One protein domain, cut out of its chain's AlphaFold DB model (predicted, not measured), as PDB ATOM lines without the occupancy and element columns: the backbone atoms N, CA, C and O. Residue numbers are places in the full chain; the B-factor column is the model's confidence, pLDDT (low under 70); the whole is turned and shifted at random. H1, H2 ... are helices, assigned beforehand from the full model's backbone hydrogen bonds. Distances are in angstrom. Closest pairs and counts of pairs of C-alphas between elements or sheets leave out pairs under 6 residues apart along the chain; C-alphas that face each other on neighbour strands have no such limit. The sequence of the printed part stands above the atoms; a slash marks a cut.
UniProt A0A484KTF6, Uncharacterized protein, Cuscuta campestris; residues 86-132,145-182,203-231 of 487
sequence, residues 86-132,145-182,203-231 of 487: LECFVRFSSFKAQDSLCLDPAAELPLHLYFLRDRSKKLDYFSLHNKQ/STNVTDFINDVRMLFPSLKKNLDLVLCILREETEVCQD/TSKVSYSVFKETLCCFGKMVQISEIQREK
ATOM      1  N   LEU A  86     -38.153  26.834  -6.383       71.06
ATOM      2  CA  LEU A  86     -37.478  26.143  -7.491       71.06
ATOM      3  C   LEU A  86     -38.445  25.797  -8.637       71.06
ATOM      4  O   LEU A  86     -38.106  25.973  -9.806       71.06
ATOM      5  N   GLU A  87     -39.698  25.472  -8.311       73.81
ATOM      6  CA  GLU A  87     -40.771  25.249  -9.292       73.81
ATOM      7  C   GLU A  87     -40.974  26.425 -10.261       73.81
ATOM      8  O   GLU A  87     -41.364  26.228 -11.413       73.81
ATOM      9  N   CYS A  88     -40.700  27.660  -9.820       75.62
ATOM     10  CA  CYS A  88     -40.831  28.841 -10.671       75.62
ATOM     11  C   CYS A  88     -39.867  28.795 -11.860       75.62
ATOM     12  O   CYS A  88     -40.211  29.261 -12.943       75.62
ATOM     13  N   PHE A  89     -38.681  28.211 -11.676       70.81
ATOM     14  CA  PHE A  89     -37.695  28.079 -12.743       70.81
ATOM     15  C   PHE A  89     -38.126  27.037 -13.769       70.81
ATOM     16  O   PHE A  89     -38.006  27.275 -14.968       70.81
ATOM     17  N   VAL A  90     -38.668  25.906 -13.311       69.38
ATOM     18  CA  VAL A  90     -39.144  24.829 -14.190       69.38
ATOM     19  C   VAL A  90     -40.290  25.331 -15.069       69.38
ATOM     20  O   VAL A  90     -40.247  25.172 -16.293       69.38
ATOM     21  N   ARG A  91     -41.265  26.032 -14.474       71.69
ATOM     22  CA  ARG A  91     -42.371  26.658 -15.222       71.69
ATOM     23  C   ARG A  91     -41.871  27.671 -16.246       71.69
ATOM     24  O   ARG A  91     -42.395  27.716 -17.351       71.69
ATOM     25  N   PHE A  92     -40.839  28.432 -15.900       68.81
ATOM     26  CA  PHE A  92     -40.248  29.408 -16.805       68.81
ATOM     27  C   PHE A  92     -39.473  28.757 -17.962       68.81
ATOM     28  O   PHE A  92     -39.626  29.164 -19.104       68.81
ATOM     29  N   SER A  93     -38.713  27.688 -17.710       64.50
ATOM     30  CA  SER A  93     -38.016  26.943 -18.776       64.50
ATOM     31  C   SER A  93     -38.959  26.228 -19.751       64.50
ATOM     32  O   SER A  93     -38.600  26.002 -20.905       64.50
ATOM     33  N   SER A  94     -40.168  25.895 -19.290       59.53
ATOM     34  CA  SER A  94     -41.221  25.261 -20.091       59.53
ATOM     35  C   SER A  94     -42.071  26.272 -20.863       59.53
ATOM     36  O   SER A  94     -42.912  25.864 -21.666       59.53
ATOM     37  N   PHE A  95     -41.873  27.571 -20.620       59.69
ATOM     38  CA  PHE A  95     -42.597  28.636 -21.295       59.69
ATOM     39  C   PHE A  95     -42.182  28.652 -22.770       59.69
ATOM     40  O   PHE A  95     -41.013  28.853 -23.113       59.69
ATOM     41  N   LYS A  96     -43.125  28.338 -23.662       53.19
ATOM     42  CA  LYS A  96     -42.866  28.348 -25.102       53.19
ATOM     43  C   LYS A  96     -43.022  29.775 -25.609       53.19
ATOM     44  O   LYS A  96     -43.912  30.492 -25.177       53.19
ATOM     45  N   ALA A  97     -42.244  30.140 -26.626       50.19
ATOM     46  CA  ALA A  97     -42.368  31.430 -27.313       50.19
ATOM     47  C   ALA A  97     -43.782  31.705 -27.882       50.19
ATOM     48  O   ALA A  97     -44.091  32.839 -28.216       50.19
ATOM     49  N   GLN A  98     -44.644  30.683 -27.982       47.25
ATOM     50  CA  GLN A  98     -46.056  30.821 -28.360       47.25
ATOM     51  C   GLN A  98     -46.945  31.404 -27.246       47.25
ATOM     52  O   GLN A  98     -48.003  31.940 -27.557       47.25
ATOM     53  N   ASP A  99     -46.520  31.325 -25.982       51.84
ATOM     54  CA  ASP A  99     -47.225  31.900 -24.827       51.84
ATOM     55  C   ASP A  99     -46.756  33.339 -24.522       51.84
ATOM     56  O   ASP A  99     -47.373  34.049 -23.723       51.84
ATOM     57  N   SER A 100     -45.677  33.789 -25.176       53.44
ATOM     58  CA  SER A 100     -45.223  35.179 -25.139       53.44
ATOM     59  C   SER A 100     -46.126  36.050 -26.012       53.44
ATOM     60  O   SER A 100     -46.283  35.823 -27.210       53.44
ATOM     61  N   LEU A 101     -46.677  37.111 -25.422       57.66
ATOM     62  CA  LEU A 101     -47.410  38.153 -26.150       57.66
ATOM     63  C   LEU A 101     -46.478  39.074 -26.965       57.66
ATOM     64  O   LEU A 101     -46.961  39.974 -27.651       57.66
ATOM     65  N   CYS A 102     -45.155  38.887 -26.876       66.25
ATOM     66  CA  CYS A 102     -44.151  39.668 -27.590       66.25
ATOM     67  C   CYS A 102     -43.332  38.785 -28.539       66.25
ATOM     68  O   CYS A 102     -42.748  37.786 -28.122       66.25
ATOM     69  N   LEU A 103     -43.247  39.191 -29.807       67.62
ATOM     70  CA  LEU A 103     -42.403  38.528 -30.811       67.62
ATOM     71  C   LEU A 103     -40.912  38.852 -30.646       67.62
ATOM     72  O   LEU A 103     -40.081  38.210 -31.281       67.62
ATOM     73  N   ASP A 104     -40.578  39.845 -29.819       71.12
ATOM     74  CA  ASP A 104     -39.201  40.221 -29.537       71.12
ATOM     75  C   ASP A 104     -38.574  39.228 -28.542       71.12
ATOM     76  O   ASP A 104     -38.972  39.198 -27.371       71.12
ATOM     77  N   PRO A 105     -37.577  38.429 -28.963       67.44
ATOM     78  CA  PRO A 105     -36.946  37.443 -28.096       67.44
ATOM     79  C   PRO A 105     -36.156  38.086 -26.944       67.44
ATOM     80  O   PRO A 105     -35.917  37.442 -25.924       67.44
ATOM     81  N   ALA A 106     -35.779  39.361 -27.055       74.19
ATOM     82  CA  ALA A 106     -35.087  40.083 -26.000       74.19
ATOM     83  C   ALA A 106     -36.031  40.578 -24.891       74.19
ATOM     84  O   ALA A 106     -35.572  40.934 -23.799       74.19
ATOM     85  N   ALA A 107     -37.347  40.578 -25.139       75.81
ATOM     86  CA  ALA A 107     -38.340  41.031 -24.175       75.81
ATOM     87  C   ALA A 107     -38.276  40.214 -22.877       75.81
ATOM     88  O   ALA A 107     -38.406  40.786 -21.805       75.81
ATOM     89  N   GLU A 108     -37.980  38.916 -22.921       78.44
ATOM     90  CA  GLU A 108     -37.933  38.075 -21.717       78.44
ATOM     91  C   GLU A 108     -36.596  38.168 -20.948       78.44
ATOM     92  O   GLU A 108     -36.491  37.695 -19.813       78.44
ATOM     93  N   LEU A 109     -35.559  38.812 -21.505       79.88
ATOM     94  CA  LEU A 109     -34.213  38.836 -20.909       79.88
ATOM     95  C   LEU A 109     -34.133  39.422 -19.491       79.88
ATOM     96  O   LEU A 109     -33.406  38.854 -18.671       79.88
ATOM     97  N   PRO A 110     -34.852  40.505 -19.128       80.69
ATOM     98  CA  PRO A 110     -34.849  40.999 -17.750       80.69
ATOM     99  C   PRO A 110     -35.360  39.955 -16.749       80.69
ATOM    100  O   PRO A 110     -34.847  39.855 -15.631       80.69
ATOM    101  N   LEU A 111     -36.335  39.143 -17.163       79.94
ATOM    102  CA  LEU A 111     -36.878  38.060 -16.356       79.94
ATOM    103  C   LEU A 111     -35.882  36.896 -16.262       79.94
ATOM    104  O   LEU A 111     -35.597  36.436 -15.154       79.94
ATOM    105  N   HIS A 112     -35.261  36.499 -17.381       81.38
ATOM    106  CA  HIS A 112     -34.146  35.542 -17.378       81.38
ATOM    107  C   HIS A 112     -33.028  35.979 -16.422       81.38
ATOM    108  O   HIS A 112     -32.553  35.177 -15.618       81.38
ATOM    109  N   LEU A 113     -32.641  37.257 -16.452       85.12
ATOM    110  CA  LEU A 113     -31.611  37.811 -15.577       85.12
ATOM    111  C   LEU A 113     -32.000  37.737 -14.097       85.12
ATOM    112  O   LEU A 113     -31.169  37.392 -13.253       85.12
ATOM    113  N   TYR A 114     -33.254  38.056 -13.767       83.69
ATOM    114  CA  TYR A 114     -33.757  37.951 -12.398       83.69
ATOM    115  C   TYR A 114     -33.655  36.512 -11.875       83.69
ATOM    116  O   TYR A 114     -33.143  36.294 -10.770       83.69
ATOM    117  N   PHE A 115     -34.072  35.538 -12.689       83.06
ATOM    118  CA  PHE A 115     -33.954  34.120 -12.364       83.06
ATOM    119  C   PHE A 115     -32.490  33.692 -12.217       83.06
ATOM    120  O   PHE A 115     -32.128  33.117 -11.192       83.06
ATOM    121  N   LEU A 116     -31.622  34.018 -13.177       85.69
ATOM    122  CA  LEU A 116     -30.199  33.667 -13.120       85.69
ATOM    123  C   LEU A 116     -29.526  34.195 -11.848       85.69
ATOM    124  O   LEU A 116     -28.831  33.440 -11.173       85.69
ATOM    125  N   ARG A 117     -29.796  35.444 -11.453       84.88
ATOM    126  CA  ARG A 117     -29.251  36.029 -10.216       84.88
ATOM    127  C   ARG A 117     -29.764  35.343  -8.953       84.88
ATOM    128  O   ARG A 117     -29.000  35.153  -8.008       84.88
ATOM    129  N   ASP A 118     -31.049  34.991  -8.904       82.94
ATOM    130  CA  ASP A 118     -31.605  34.234  -7.776       82.94
ATOM    131  C   ASP A 118     -30.983  32.834  -7.688       82.94
ATOM    132  O   ASP A 118     -30.586  32.388  -6.609       82.94
ATOM    133  N   ARG A 119     -30.811  32.174  -8.837       81.38
ATOM    134  CA  ARG A 119     -30.172  30.861  -8.928       81.38
ATOM    135  C   ARG A 119     -28.706  30.909  -8.521       81.38
ATOM    136  O   ARG A 119     -28.286  30.076  -7.730       81.38
ATOM    137  N   SER A 120     -27.949  31.884  -9.016       83.75
ATOM    138  CA  SER A 120     -26.534  32.092  -8.685       83.75
ATOM    139  C   SER A 120     -26.327  32.163  -7.168       83.75
ATOM    140  O   SER A 120     -25.460  31.474  -6.635       83.75
ATOM    141  N   LYS A 121     -27.203  32.889  -6.457       80.44
ATOM    142  CA  LYS A 121     -27.189  32.978  -4.985       80.44
ATOM    143  C   LYS A 121     -27.566  31.671  -4.293       80.44
ATOM    144  O   LYS A 121     -27.020  31.356  -3.243       80.44
ATOM    145  N   LYS A 122     -28.509  30.907  -4.849       80.81
ATOM    146  CA  LYS A 122     -28.860  29.579  -4.320       80.81
ATOM    147  C   LYS A 122     -27.735  28.571  -4.528       80.81
ATOM    148  O   LYS A 122     -27.483  27.775  -3.637       80.81
ATOM    149  N   LEU A 123     -27.026  28.633  -5.652       80.56
ATOM    150  CA  LEU A 123     -25.849  27.799  -5.909       80.56
ATOM    151  C   LEU A 123     -24.715  28.095  -4.917       80.56
ATOM    152  O   LEU A 123     -24.031  27.168  -4.489       80.56
ATOM    153  N   ASP A 124     -24.566  29.350  -4.476       77.50
ATOM    154  CA  ASP A 124     -23.563  29.724  -3.467       77.50
ATOM    155  C   ASP A 124     -23.750  28.995  -2.130       77.50
ATOM    156  O   ASP A 124     -22.763  28.748  -1.435       77.50
ATOM    157  N   TYR A 125     -24.986  28.604  -1.789       71.44
ATOM    158  CA  TYR A 125     -25.287  27.794  -0.605       71.44
ATOM    159  C   TYR A 125     -24.693  26.378  -0.695       71.44
ATOM    160  O   TYR A 125     -24.237  25.837   0.312       71.44
ATOM    161  N   PHE A 126     -24.670  25.792  -1.897       69.56
ATOM    162  CA  PHE A 126     -24.186  24.428  -2.139       69.56
ATOM    163  C   PHE A 126     -22.693  24.368  -2.497       69.56
ATOM    164  O   PHE A 126     -22.071  23.315  -2.375       69.56
ATOM    165  N   SER A 127     -22.079  25.488  -2.894       63.94
ATOM    166  CA  SER A 127     -20.631  25.551  -3.122       63.94
ATOM    167  C   SER A 127     -19.860  25.408  -1.794       63.94
ATOM    168  O   SER A 127     -20.106  26.119  -0.816       63.94
ATOM    169  N   LEU A 128     -18.923  24.457  -1.743       53.75
ATOM    170  CA  LEU A 128     -18.312  23.901  -0.524       53.75
ATOM    171  C   LEU A 128     -17.505  24.894   0.349       53.75
ATOM    172  O   LEU A 128     -16.999  24.505   1.398       53.75
ATOM    173  N   HIS A 129     -17.395  26.169  -0.029       46.06
ATOM    174  CA  HIS A 129     -16.553  27.151   0.662       46.06
ATOM    175  C   HIS A 129     -17.308  28.053   1.662       46.06
ATOM    176  O   HIS A 129     -16.684  28.813   2.405       46.06
ATOM    177  N   ASN A 130     -18.642  27.950   1.741       42.47
ATOM    178  CA  ASN A 130     -19.480  28.895   2.493       42.47
ATOM    179  C   ASN A 130     -20.273  28.304   3.666       42.47
ATOM    180  O   ASN A 130     -21.087  29.018   4.252       42.47
ATOM    181  N   LYS A 131     -20.008  27.069   4.118       45.62
ATOM    182  CA  LYS A 131     -20.682  26.532   5.325       45.62
ATOM    183  C   LYS A 131     -20.472  27.409   6.575       45.62
ATOM    184  O   LYS A 131     -21.319  27.411   7.462       45.62
ATOM    185  N   GLN A 132     -19.391  28.197   6.628       43.25
ATOM    186  CA  GLN A 132     -19.165  29.185   7.694       43.25
ATOM    187  C   GLN A 132     -19.848  30.547   7.433       43.25
ATOM    188  O   GLN A 132     -20.279  31.191   8.385       43.25
ATOM    189  N   SER A 145     -34.654  23.296   4.254       52.03
ATOM    190  CA  SER A 145     -35.466  22.069   4.236       52.03
ATOM    191  C   SER A 145     -35.346  21.255   2.943       52.03
ATOM    192  O   SER A 145     -35.766  20.102   2.917       52.03
ATOM    193  N   THR A 146     -34.791  21.837   1.876       58.66
ATOM    194  CA  THR A 146     -34.688  21.187   0.565       58.66
ATOM    195  C   THR A 146     -33.452  20.297   0.531       58.66
ATOM    196  O   THR A 146     -32.338  20.765   0.775       58.66
ATOM    197  N   ASN A 147     -33.630  19.011   0.228       66.69
ATOM    198  CA  ASN A 147     -32.509  18.099   0.024       66.69
ATOM    199  C   ASN A 147     -31.717  18.548  -1.220       66.69
ATOM    200  O   ASN A 147     -32.304  18.971  -2.215       66.69
ATOM    201  N   VAL A 148     -30.383  18.441  -1.186       68.19
ATOM    202  CA  VAL A 148     -29.512  18.768  -2.332       68.19
ATOM    203  C   VAL A 148     -29.940  17.995  -3.586       68.19
ATOM    204  O   VAL A 148     -29.892  18.531  -4.686       68.19
ATOM    205  N   THR A 149     -30.449  16.776  -3.397       68.88
ATOM    206  CA  THR A 149     -30.976  15.910  -4.463       68.88
ATOM    207  C   THR A 149     -32.194  16.525  -5.171       68.88
ATOM    208  O   THR A 149     -32.275  16.505  -6.397       68.88
ATOM    209  N   ASP A 150     -33.128  17.123  -4.423       73.94
ATOM    210  CA  ASP A 150     -34.323  17.762  -4.998       73.94
ATOM    211  C   ASP A 150     -33.929  19.016  -5.783       73.94
ATOM    212  O   ASP A 150     -34.364  19.223  -6.914       73.94
ATOM    213  N   PHE A 151     -33.011  19.808  -5.217       75.06
ATOM    214  CA  PHE A 151     -32.447  20.970  -5.897       75.06
ATOM    215  C   PHE A 151     -31.753  20.590  -7.209       75.06
ATOM    216  O   PHE A 151     -31.919  21.276  -8.216       75.06
ATOM    217  N   ILE A 152     -30.993  19.497  -7.209       74.38
ATOM    218  CA  ILE A 152     -30.302  19.002  -8.397       74.38
ATOM    219  C   ILE A 152     -31.296  18.580  -9.483       74.38
ATOM    220  O   ILE A 152     -31.127  18.979 -10.636       74.38
ATOM    221  N   ASN A 153     -32.351  17.844  -9.127       75.44
ATOM    222  CA  ASN A 153     -33.390  17.438 -10.075       75.44
ATOM    223  C   ASN A 153     -34.108  18.644 -10.703       75.44
ATOM    224  O   ASN A 153     -34.334  18.665 -11.914       75.44
ATOM    225  N   ASP A 154     -34.393  19.680  -9.913       73.62
ATOM    226  CA  ASP A 154     -35.010  20.911 -10.411       73.62
ATOM    227  C   ASP A 154     -34.068  21.704 -11.327       73.62
ATOM    228  O   ASP A 154     -34.480  22.242 -12.357       73.62
ATOM    229  N   VAL A 155     -32.783  21.777 -10.969       74.81
ATOM    230  CA  VAL A 155     -31.763  22.494 -11.744       74.81
ATOM    231  C   VAL A 155     -31.454  21.788 -13.064       74.81
ATOM    232  O   VAL A 155     -31.244  22.470 -14.073       74.81
ATOM    233  N   ARG A 156     -31.495  20.451 -13.085       81.75
ATOM    234  CA  ARG A 156     -31.253  19.616 -14.270       81.75
ATOM    235  C   ARG A 156     -32.144  20.000 -15.449       81.75
ATOM    236  O   ARG A 156     -31.657  20.180 -16.563       81.75
ATOM    237  N   MET A 157     -33.434  20.213 -15.194       78.31
ATOM    238  CA  MET A 157     -34.414  20.593 -16.224       78.31
ATOM    239  C   MET A 157     -34.104  21.942 -16.890       78.31
ATOM    240  O   MET A 157     -34.592  22.235 -17.980       78.31
ATOM    241  N   LEU A 158     -33.273  22.774 -16.256       77.00
ATOM    242  CA  LEU A 158     -32.955  24.118 -16.722       77.00
ATOM    243  C   LEU A 158     -31.705  24.170 -17.597       77.00
ATOM    244  O   LEU A 158     -31.468  25.211 -18.213       77.00
ATOM    245  N   PHE A 159     -30.889  23.115 -17.657       86.25
ATOM    246  CA  PHE A 159     -29.618  23.160 -18.387       86.25
ATOM    247  C   PHE A 159     -29.770  23.581 -19.857       86.25
ATOM    248  O   PHE A 159     -29.062  24.510 -20.257       86.25
ATOM    249  N   PRO A 160     -30.733  23.045 -20.638       83.44
ATOM    250  CA  PRO A 160     -30.893  23.446 -22.039       83.44
ATOM    251  C   PRO A 160     -31.242  24.931 -22.207       83.44
ATOM    252  O   PRO A 160     -30.817  25.576 -23.165       83.44
ATOM    253  N   SER A 161     -31.988  25.501 -21.252       82.00
ATOM    254  CA  SER A 161     -32.381  26.914 -21.302       82.00
ATOM    255  C   SER A 161     -31.186  27.861 -21.174       82.00
ATOM    256  O   SER A 161     -31.211  28.954 -21.728       82.00
ATOM    257  N   LEU A 162     -30.112  27.443 -20.495       85.75
ATOM    258  CA  LEU A 162     -28.926  28.275 -20.298       85.75
ATOM    259  C   LEU A 162     -28.170  28.499 -21.596       85.75
ATOM    260  O   LEU A 162     -27.876  29.643 -21.928       85.75
ATOM    261  N   LYS A 163     -27.903  27.420 -22.338       87.62
ATOM    262  CA  LYS A 163     -27.259  27.514 -23.646       87.62
ATOM    263  C   LYS A 163     -28.105  28.352 -24.600       87.62
ATOM    264  O   LYS A 163     -27.589  29.292 -25.189       87.62
ATOM    265  N   LYS A 164     -29.415  28.083 -24.669       84.62
ATOM    266  CA  LYS A 164     -30.345  28.857 -25.506       84.62
ATOM    267  C   LYS A 164     -30.281  30.358 -25.198       84.62
ATOM    268  O   LYS A 164     -30.240  31.167 -26.120       84.62
ATOM    269  N   ASN A 165     -30.266  30.732 -23.918       83.62
ATOM    270  CA  ASN A 165     -30.170  32.136 -23.517       83.62
ATOM    271  C   ASN A 165     -28.808  32.733 -23.878       83.62
ATOM    272  O   ASN A 165     -28.761  33.891 -24.277       83.62
ATOM    273  N   LEU A 166     -27.724  31.960 -23.754       89.25
ATOM    274  CA  LEU A 166     -26.381  32.395 -24.137       89.25
ATOM    275  C   LEU A 166     -26.283  32.667 -25.645       89.25
ATOM    276  O   LEU A 166     -25.802  33.729 -26.034       89.25
ATOM    277  N   ASP A 167     -26.793  31.751 -26.473       88.00
ATOM    278  CA  ASP A 167     -26.852  31.907 -27.931       88.00
ATOM    279  C   ASP A 167     -27.679  33.149 -28.310       88.00
ATOM    280  O   ASP A 167     -27.244  33.974 -29.113       88.00
ATOM    281  N   LEU A 168     -28.837  33.338 -27.663       85.56
ATOM    282  CA  LEU A 168     -29.709  34.489 -27.894       85.56
ATOM    283  C   LEU A 168     -29.021  35.825 -27.574       85.56
ATOM    284  O   LEU A 168     -29.062  36.751 -28.383       85.56
ATOM    285  N   VAL A 169     -28.392  35.950 -26.400       88.56
ATOM    286  CA  VAL A 169     -27.743  37.216 -26.020       88.56
ATOM    287  C   VAL A 169     -26.495  37.493 -26.842       88.56
ATOM    288  O   VAL A 169     -26.183  38.657 -27.072       88.56
ATOM    289  N   LEU A 170     -25.802  36.458 -27.324       86.00
ATOM    290  CA  LEU A 170     -24.693  36.615 -28.262       86.00
ATOM    291  C   LEU A 170     -25.154  37.201 -29.599       86.00
ATOM    292  O   LEU A 170     -24.474  38.080 -30.124       86.00
ATOM    293  N   CYS A 171     -26.304  36.773 -30.129       84.12
ATOM    294  CA  CYS A 171     -26.906  37.393 -31.312       84.12
ATOM    295  C   CYS A 171     -27.237  38.873 -31.057       84.12
ATOM    296  O   CYS A 171     -26.785  39.741 -31.797       84.12
ATOM    297  N   ILE A 172     -27.932  39.176 -29.955       83.31
ATOM    298  CA  ILE A 172     -28.357  40.546 -29.609       83.31
ATOM    299  C   ILE A 172     -27.164  41.489 -29.403       83.31
ATOM    300  O   ILE A 172     -27.186  42.630 -29.859       83.31
ATOM    301  N   LEU A 173     -26.113  41.028 -28.716       82.94
ATOM    302  CA  LEU A 173     -24.915  41.833 -28.455       82.94
ATOM    303  C   LEU A 173     -24.084  42.095 -29.719       82.94
ATOM    304  O   LEU A 173     -23.310  43.046 -29.726       82.94
ATOM    305  N   ARG A 174     -24.235  41.278 -30.770       78.12
ATOM    306  CA  ARG A 174     -23.579  41.479 -32.074       78.12
ATOM    307  C   ARG A 174     -24.371  42.392 -33.004       78.12
ATOM    308  O   ARG A 174     -23.767  43.145 -33.757       78.12
ATOM    309  N   GLU A 175     -25.695  42.288 -32.982       72.62
ATOM    310  CA  GLU A 175     -26.582  42.950 -33.947       72.62
ATOM    311  C   GLU A 175     -27.147  44.293 -33.442       72.62
ATOM    312  O   GLU A 175     -27.871  44.955 -34.178       72.62
ATOM    313  N   GLU A 176     -26.813  44.706 -32.209       64.19
ATOM    314  CA  GLU A 176     -27.272  45.954 -31.567       64.19
ATOM    315  C   GLU A 176     -28.792  46.189 -31.696       64.19
ATOM    316  O   GLU A 176     -29.265  47.294 -31.955       64.19
ATOM    317  N   THR A 177     -29.589  45.137 -31.505       59.88
ATOM    318  CA  THR A 177     -31.043  45.204 -31.699       59.88
ATOM    319  C   THR A 177     -31.741  45.997 -30.590       59.88
ATOM    320  O   THR A 177     -31.583  45.699 -29.398       59.88
ATOM    321  N   GLU A 178     -32.568  46.974 -30.972       58.75
ATOM    322  CA  GLU A 178     -33.476  47.671 -30.055       58.75
ATOM    323  C   GLU A 178     -34.615  46.750 -29.590       58.75
ATOM    324  O   GLU A 178     -35.097  45.910 -30.345       58.75
ATOM    325  N   VAL A 179     -35.044  46.910 -28.334       60.66
ATOM    326  CA  VAL A 179     -36.012  46.011 -27.680       60.66
ATOM    327  C   VAL A 179     -37.333  46.696 -27.431       60.66
ATOM    328  O   VAL A 179     -37.392  47.878 -27.082       60.66
ATOM    329  N   CYS A 180     -38.398  45.907 -27.514       62.66
ATOM    330  CA  CYS A 180     -39.750  46.282 -27.150       62.66
ATOM    331  C   CYS A 180     -39.851  46.575 -25.642       62.66
ATOM    332  O   CYS A 180     -40.173  45.714 -24.820       62.66
ATOM    333  N   GLN A 181     -39.598  47.828 -25.255       65.75
ATOM    334  CA  GLN A 181     -39.823  48.299 -23.882       65.75
ATOM    335  C   GLN A 181     -41.310  48.312 -23.509       65.75
ATOM    336  O   GLN A 181     -41.663  48.248 -22.328       65.75
ATOM    337  N   ASP A 182     -42.187  48.389 -24.506       69.19
ATOM    338  CA  ASP A 182     -43.623  48.520 -24.295       69.19
ATOM    339  C   ASP A 182     -44.242  47.240 -23.733       69.19
ATOM    340  O   ASP A 182     -45.185  47.323 -22.947       69.19
ATOM    341  N   THR A 203     -30.994  47.185 -23.296       76.44
ATOM    342  CA  THR A 203     -30.859  45.831 -23.852       76.44
ATOM    343  C   THR A 203     -29.437  45.319 -23.794       76.44
ATOM    344  O   THR A 203     -29.217  44.185 -23.373       76.44
ATOM    345  N   SER A 204     -28.467  46.148 -24.175       77.62
ATOM    346  CA  SER A 204     -27.058  45.773 -24.146       77.62
ATOM    347  C   SER A 204     -26.600  45.487 -22.716       77.62
ATOM    348  O   SER A 204     -26.010  44.438 -22.476       77.62
ATOM    349  N   LYS A 205     -26.968  46.322 -21.729       80.19
ATOM    350  CA  LYS A 205     -26.643  46.082 -20.307       80.19
ATOM    351  C   LYS A 205     -27.321  44.823 -19.739       80.19
ATOM    352  O   LYS A 205     -26.716  44.110 -18.930       80.19
ATOM    353  N   VAL A 206     -28.560  44.526 -20.141       82.38
ATOM    354  CA  VAL A 206     -29.257  43.294 -19.728       82.38
ATOM    355  C   VAL A 206     -28.617  42.071 -20.367       82.38
ATOM    356  O   VAL A 206     -28.274  41.140 -19.647       82.38
ATOM    357  N   SER A 207     -28.411  42.087 -21.682       86.62
ATOM    358  CA  SER A 207     -27.816  40.980 -22.443       86.62
ATOM    359  C   SER A 207     -26.412  40.665 -21.939       86.62
ATOM    360  O   SER A 207     -26.095  39.511 -21.661       86.62
ATOM    361  N   TYR A 208     -25.618  41.706 -21.681       88.00
ATOM    362  CA  TYR A 208     -24.329  41.619 -21.003       88.00
ATOM    363  C   TYR A 208     -24.432  40.892 -19.656       88.00
ATOM    364  O   TYR A 208     -23.673  39.970 -19.361       88.00
ATOM    365  N   SER A 209     -25.397  41.293 -18.824       87.94
ATOM    366  CA  SER A 209     -25.591  40.696 -17.501       87.94
ATOM    367  C   SER A 209     -26.069  39.244 -17.591       87.94
ATOM    368  O   SER A 209     -25.644  38.419 -16.789       87.94
ATOM    369  N   VAL A 210     -26.935  38.918 -18.554       90.19
ATOM    370  CA  VAL A 210     -27.421  37.551 -18.791       90.19
ATOM    371  C   VAL A 210     -26.281  36.651 -19.257       90.19
ATOM    372  O   VAL A 210     -26.138  35.557 -18.713       90.19
ATOM    373  N   PHE A 211     -25.439  37.111 -20.189       92.56
ATOM    374  CA  PHE A 211     -24.246  36.385 -20.633       92.56
ATOM    375  C   PHE A 211     -23.350  36.043 -19.437       92.56
ATOM    376  O   PHE A 211     -23.075  34.874 -19.159       92.56
ATOM    377  N   LYS A 212     -22.981  37.071 -18.664       91.94
ATOM    378  CA  LYS A 212     -22.135  36.940 -17.475       91.94
ATOM    379  C   LYS A 212     -22.718  35.975 -16.437       91.94
ATOM    380  O   LYS A 212     -22.032  35.059 -15.989       91.94
ATOM    381  N   GLU A 213     -23.976  36.160 -16.040       91.00
ATOM    382  CA  GLU A 213     -24.602  35.317 -15.012       91.00
ATOM    383  C   GLU A 213     -24.815  33.875 -15.490       91.00
ATOM    384  O   GLU A 213     -24.761  32.951 -14.678       91.00
ATOM    385  N   THR A 214     -25.014  33.656 -16.794       92.75
ATOM    386  CA  THR A 214     -25.132  32.310 -17.373       92.75
ATOM    387  C   THR A 214     -23.826  31.535 -17.228       92.75
ATOM    388  O   THR A 214     -23.843  30.422 -16.695       92.75
ATOM    389  N   LEU A 215     -22.696  32.135 -17.621       94.06
ATOM    390  CA  LEU A 215     -21.371  31.526 -17.471       94.06
ATOM    391  C   LEU A 215     -21.002  31.312 -16.000       94.06
ATOM    392  O   LEU A 215     -20.566  30.226 -15.626       94.06
ATOM    393  N   CYS A 216     -21.264  32.305 -15.146       90.12
ATOM    394  CA  CYS A 216     -21.042  32.197 -13.706       90.12
ATOM    395  C   CYS A 216     -21.854  31.046 -13.092       90.12
ATOM    396  O   CYS A 216     -21.318  30.223 -12.346       90.12
ATOM    397  N   CYS A 217     -23.141  30.921 -13.437       89.69
ATOM    398  CA  CYS A 217     -23.949  29.812 -12.947       89.69
ATOM    399  C   CYS A 217     -23.463  28.457 -13.478       89.69
ATOM    400  O   CYS A 217     -23.480  27.491 -12.720       89.69
ATOM    401  N   PHE A 218     -23.062  28.365 -14.749       92.38
ATOM    402  CA  PHE A 218     -22.474  27.144 -15.307       92.38
ATOM    403  C   PHE A 218     -21.216  26.734 -14.527       92.38
ATOM    404  O   PHE A 218     -21.151  25.609 -14.029       92.38
ATOM    405  N   GLY A 219     -20.280  27.669 -14.330       91.62
ATOM    406  CA  GLY A 219     -19.043  27.440 -13.584       91.62
ATOM    407  C   GLY A 219     -19.289  26.982 -12.143       91.62
ATOM    408  O   GLY A 219     -18.642  26.053 -11.670       91.62
ATOM    409  N   LYS A 220     -20.285  27.560 -11.458       89.19
ATOM    410  CA  LYS A 220     -20.691  27.097 -10.120       89.19
ATOM    411  C   LYS A 220     -21.244  25.673 -10.152       89.19
ATOM    412  O   LYS A 220     -20.833  24.852  -9.343       89.19
ATOM    413  N   MET A 221     -22.160  25.365 -11.072       89.12
ATOM    414  CA  MET A 221     -22.806  24.046 -11.143       89.12
ATOM    415  C   MET A 221     -21.811  22.927 -11.450       89.12
ATOM    416  O   MET A 221     -21.838  21.899 -10.780       89.12
ATOM    417  N   VAL A 222     -20.900  23.134 -12.406       90.56
ATOM    418  CA  VAL A 222     -19.923  22.105 -12.798       90.56
ATOM    419  C   VAL A 222     -18.921  21.780 -11.677       90.56
ATOM    420  O   VAL A 222     -18.299  20.718 -11.709       90.56
ATOM    421  N   GLN A 223     -18.780  22.656 -10.675       87.75
ATOM    422  CA  GLN A 223     -17.904  22.475  -9.509       87.75
ATOM    423  C   GLN A 223     -18.604  21.918  -8.254       87.75
ATOM    424  O   GLN A 223     -17.925  21.580  -7.278       87.75
ATOM    425  N   ILE A 224     -19.940  21.829  -8.228       85.25
ATOM    426  CA  ILE A 224     -20.674  21.296  -7.068       85.25
ATOM    427  C   ILE A 224     -20.399  19.794  -6.938       85.25
ATOM    428  O   ILE A 224     -20.640  19.021  -7.865       85.25
ATOM    429  N   SER A 225     -19.930  19.370  -5.760       81.06
ATOM    430  CA  SER A 225     -19.540  17.978  -5.490       81.06
ATOM    431  C   SER A 225     -20.687  16.991  -5.699       81.06
ATOM    432  O   SER A 225     -20.481  15.878  -6.161       81.06
ATOM    433  N   GLU A 226     -21.906  17.370  -5.333       78.88
ATOM    434  CA  GLU A 226     -23.099  16.546  -5.496       78.88
ATOM    435  C   GLU A 226     -23.438  16.325  -6.974       78.88
ATOM    436  O   GLU A 226     -23.692  15.190  -7.364       78.88
ATOM    437  N   ILE A 227     -23.319  17.361  -7.814       81.44
ATOM    438  CA  ILE A 227     -23.487  17.241  -9.270       81.44
ATOM    439  C   ILE A 227     -22.392  16.343  -9.856       81.44
ATOM    440  O   ILE A 227     -22.686  15.478 -10.671       81.44
ATOM    441  N   GLN A 228     -21.142  16.505  -9.413       81.81
ATOM    442  CA  GLN A 228     -20.016  15.687  -9.880       81.81
ATOM    443  C   GLN A 228     -20.163  14.200  -9.517       81.81
ATOM    444  O   GLN A 228     -19.796  13.338 -10.312       81.81
ATOM    445  N   ARG A 229     -20.725  13.888  -8.339       78.31
ATOM    446  CA  ARG A 229     -21.003  12.505  -7.909       78.31
ATOM    447  C   ARG A 229     -22.170  11.877  -8.674       78.31
ATOM    448  O   ARG A 229     -22.176  10.669  -8.911       78.31
ATOM    449  N   GLU A 230     -23.154  12.674  -9.078       82.06
ATOM    450  CA  GLU A 230     -24.308  12.210  -9.845       82.06
ATOM    451  C   GLU A 230     -24.020  12.207 -11.354       82.06
ATOM    452  O   GLU A 230     -24.358  13.139 -12.083       82.06
ATOM    453  N   LYS A 231     -23.438  11.103 -11.847       81.25
ATOM    454  CA  LYS A 231     -23.019  10.945 -13.254       81.25
ATOM    455  C   LYS A 231     -24.067  11.393 -14.281       81.25
ATOM    456  O   LYS A 231     -23.692  12.016 -15.270       81.25
TER     457      LYS A 231
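AT A GLANCE: This is residues 86 to 132, 145 to 182 and 203 to 231 of the 487 residues of an uncharacterized protein of Cuscuta campestris (UniProt A0A484KTF6). Three long helices make an elongated body, H5 packing on both H2 and H4, while short H3 and H6 meet near one end. The 114 printed residues include six named helices, H1 to H6 in chain order, and no named strand: all helix. It is compact, radius of gyration of the C-alphas 15.1 A, spanning 43 by 25 by 25 A.

HOW THE PARTS SIT: Start at H1, residues 87 to 93, close but not clearly touching H2, residues 109 to 126 (C-alphas of Phe 89 and Phe 115, the closest, 7.1 A). H2 touches H5, residues 203 to 223, the same way at a shallow tilt of 25 degrees; the closest C-alphas, Leu 113 and Val 210, are 5.3 A apart. H3, residues 148 to 156, and H6, residues 225 to 229, only just touch, with 3 pairs of C-alphas within 8 A, Ile 152 and Ile 227 closest at 7.1 A. H4, residues 159 to 175, touches H5 opposite ways, a shallow tilt of 33 degrees, only just short of steep; closest C-alphas Val 169 and Ser 207, 5.2 A. Every O i to N i+4 pair is within hydrogen-bond range in H1, H3 and H6; H2 has 12 of 14, H4 12 of 13, H5 16 of 17.

IN THESE COORDINATES: Find C-alpha 87 at (-40.771, 25.249, -9.292), where H1 begins, and C-alpha 229 at (-21.003, 12.505, -7.909), where H6 ends. H2 runs 25.7 A, H4 25.4 A, H5 30.3 A.

THE WHOLE: Cuts leave C-alphas 132 and 145 18.1 A apart, 182 and 203 13.1 A. The link H1 to H2 is long. Model pLDDT is under 70 in 33 residues, among them 92 to 103.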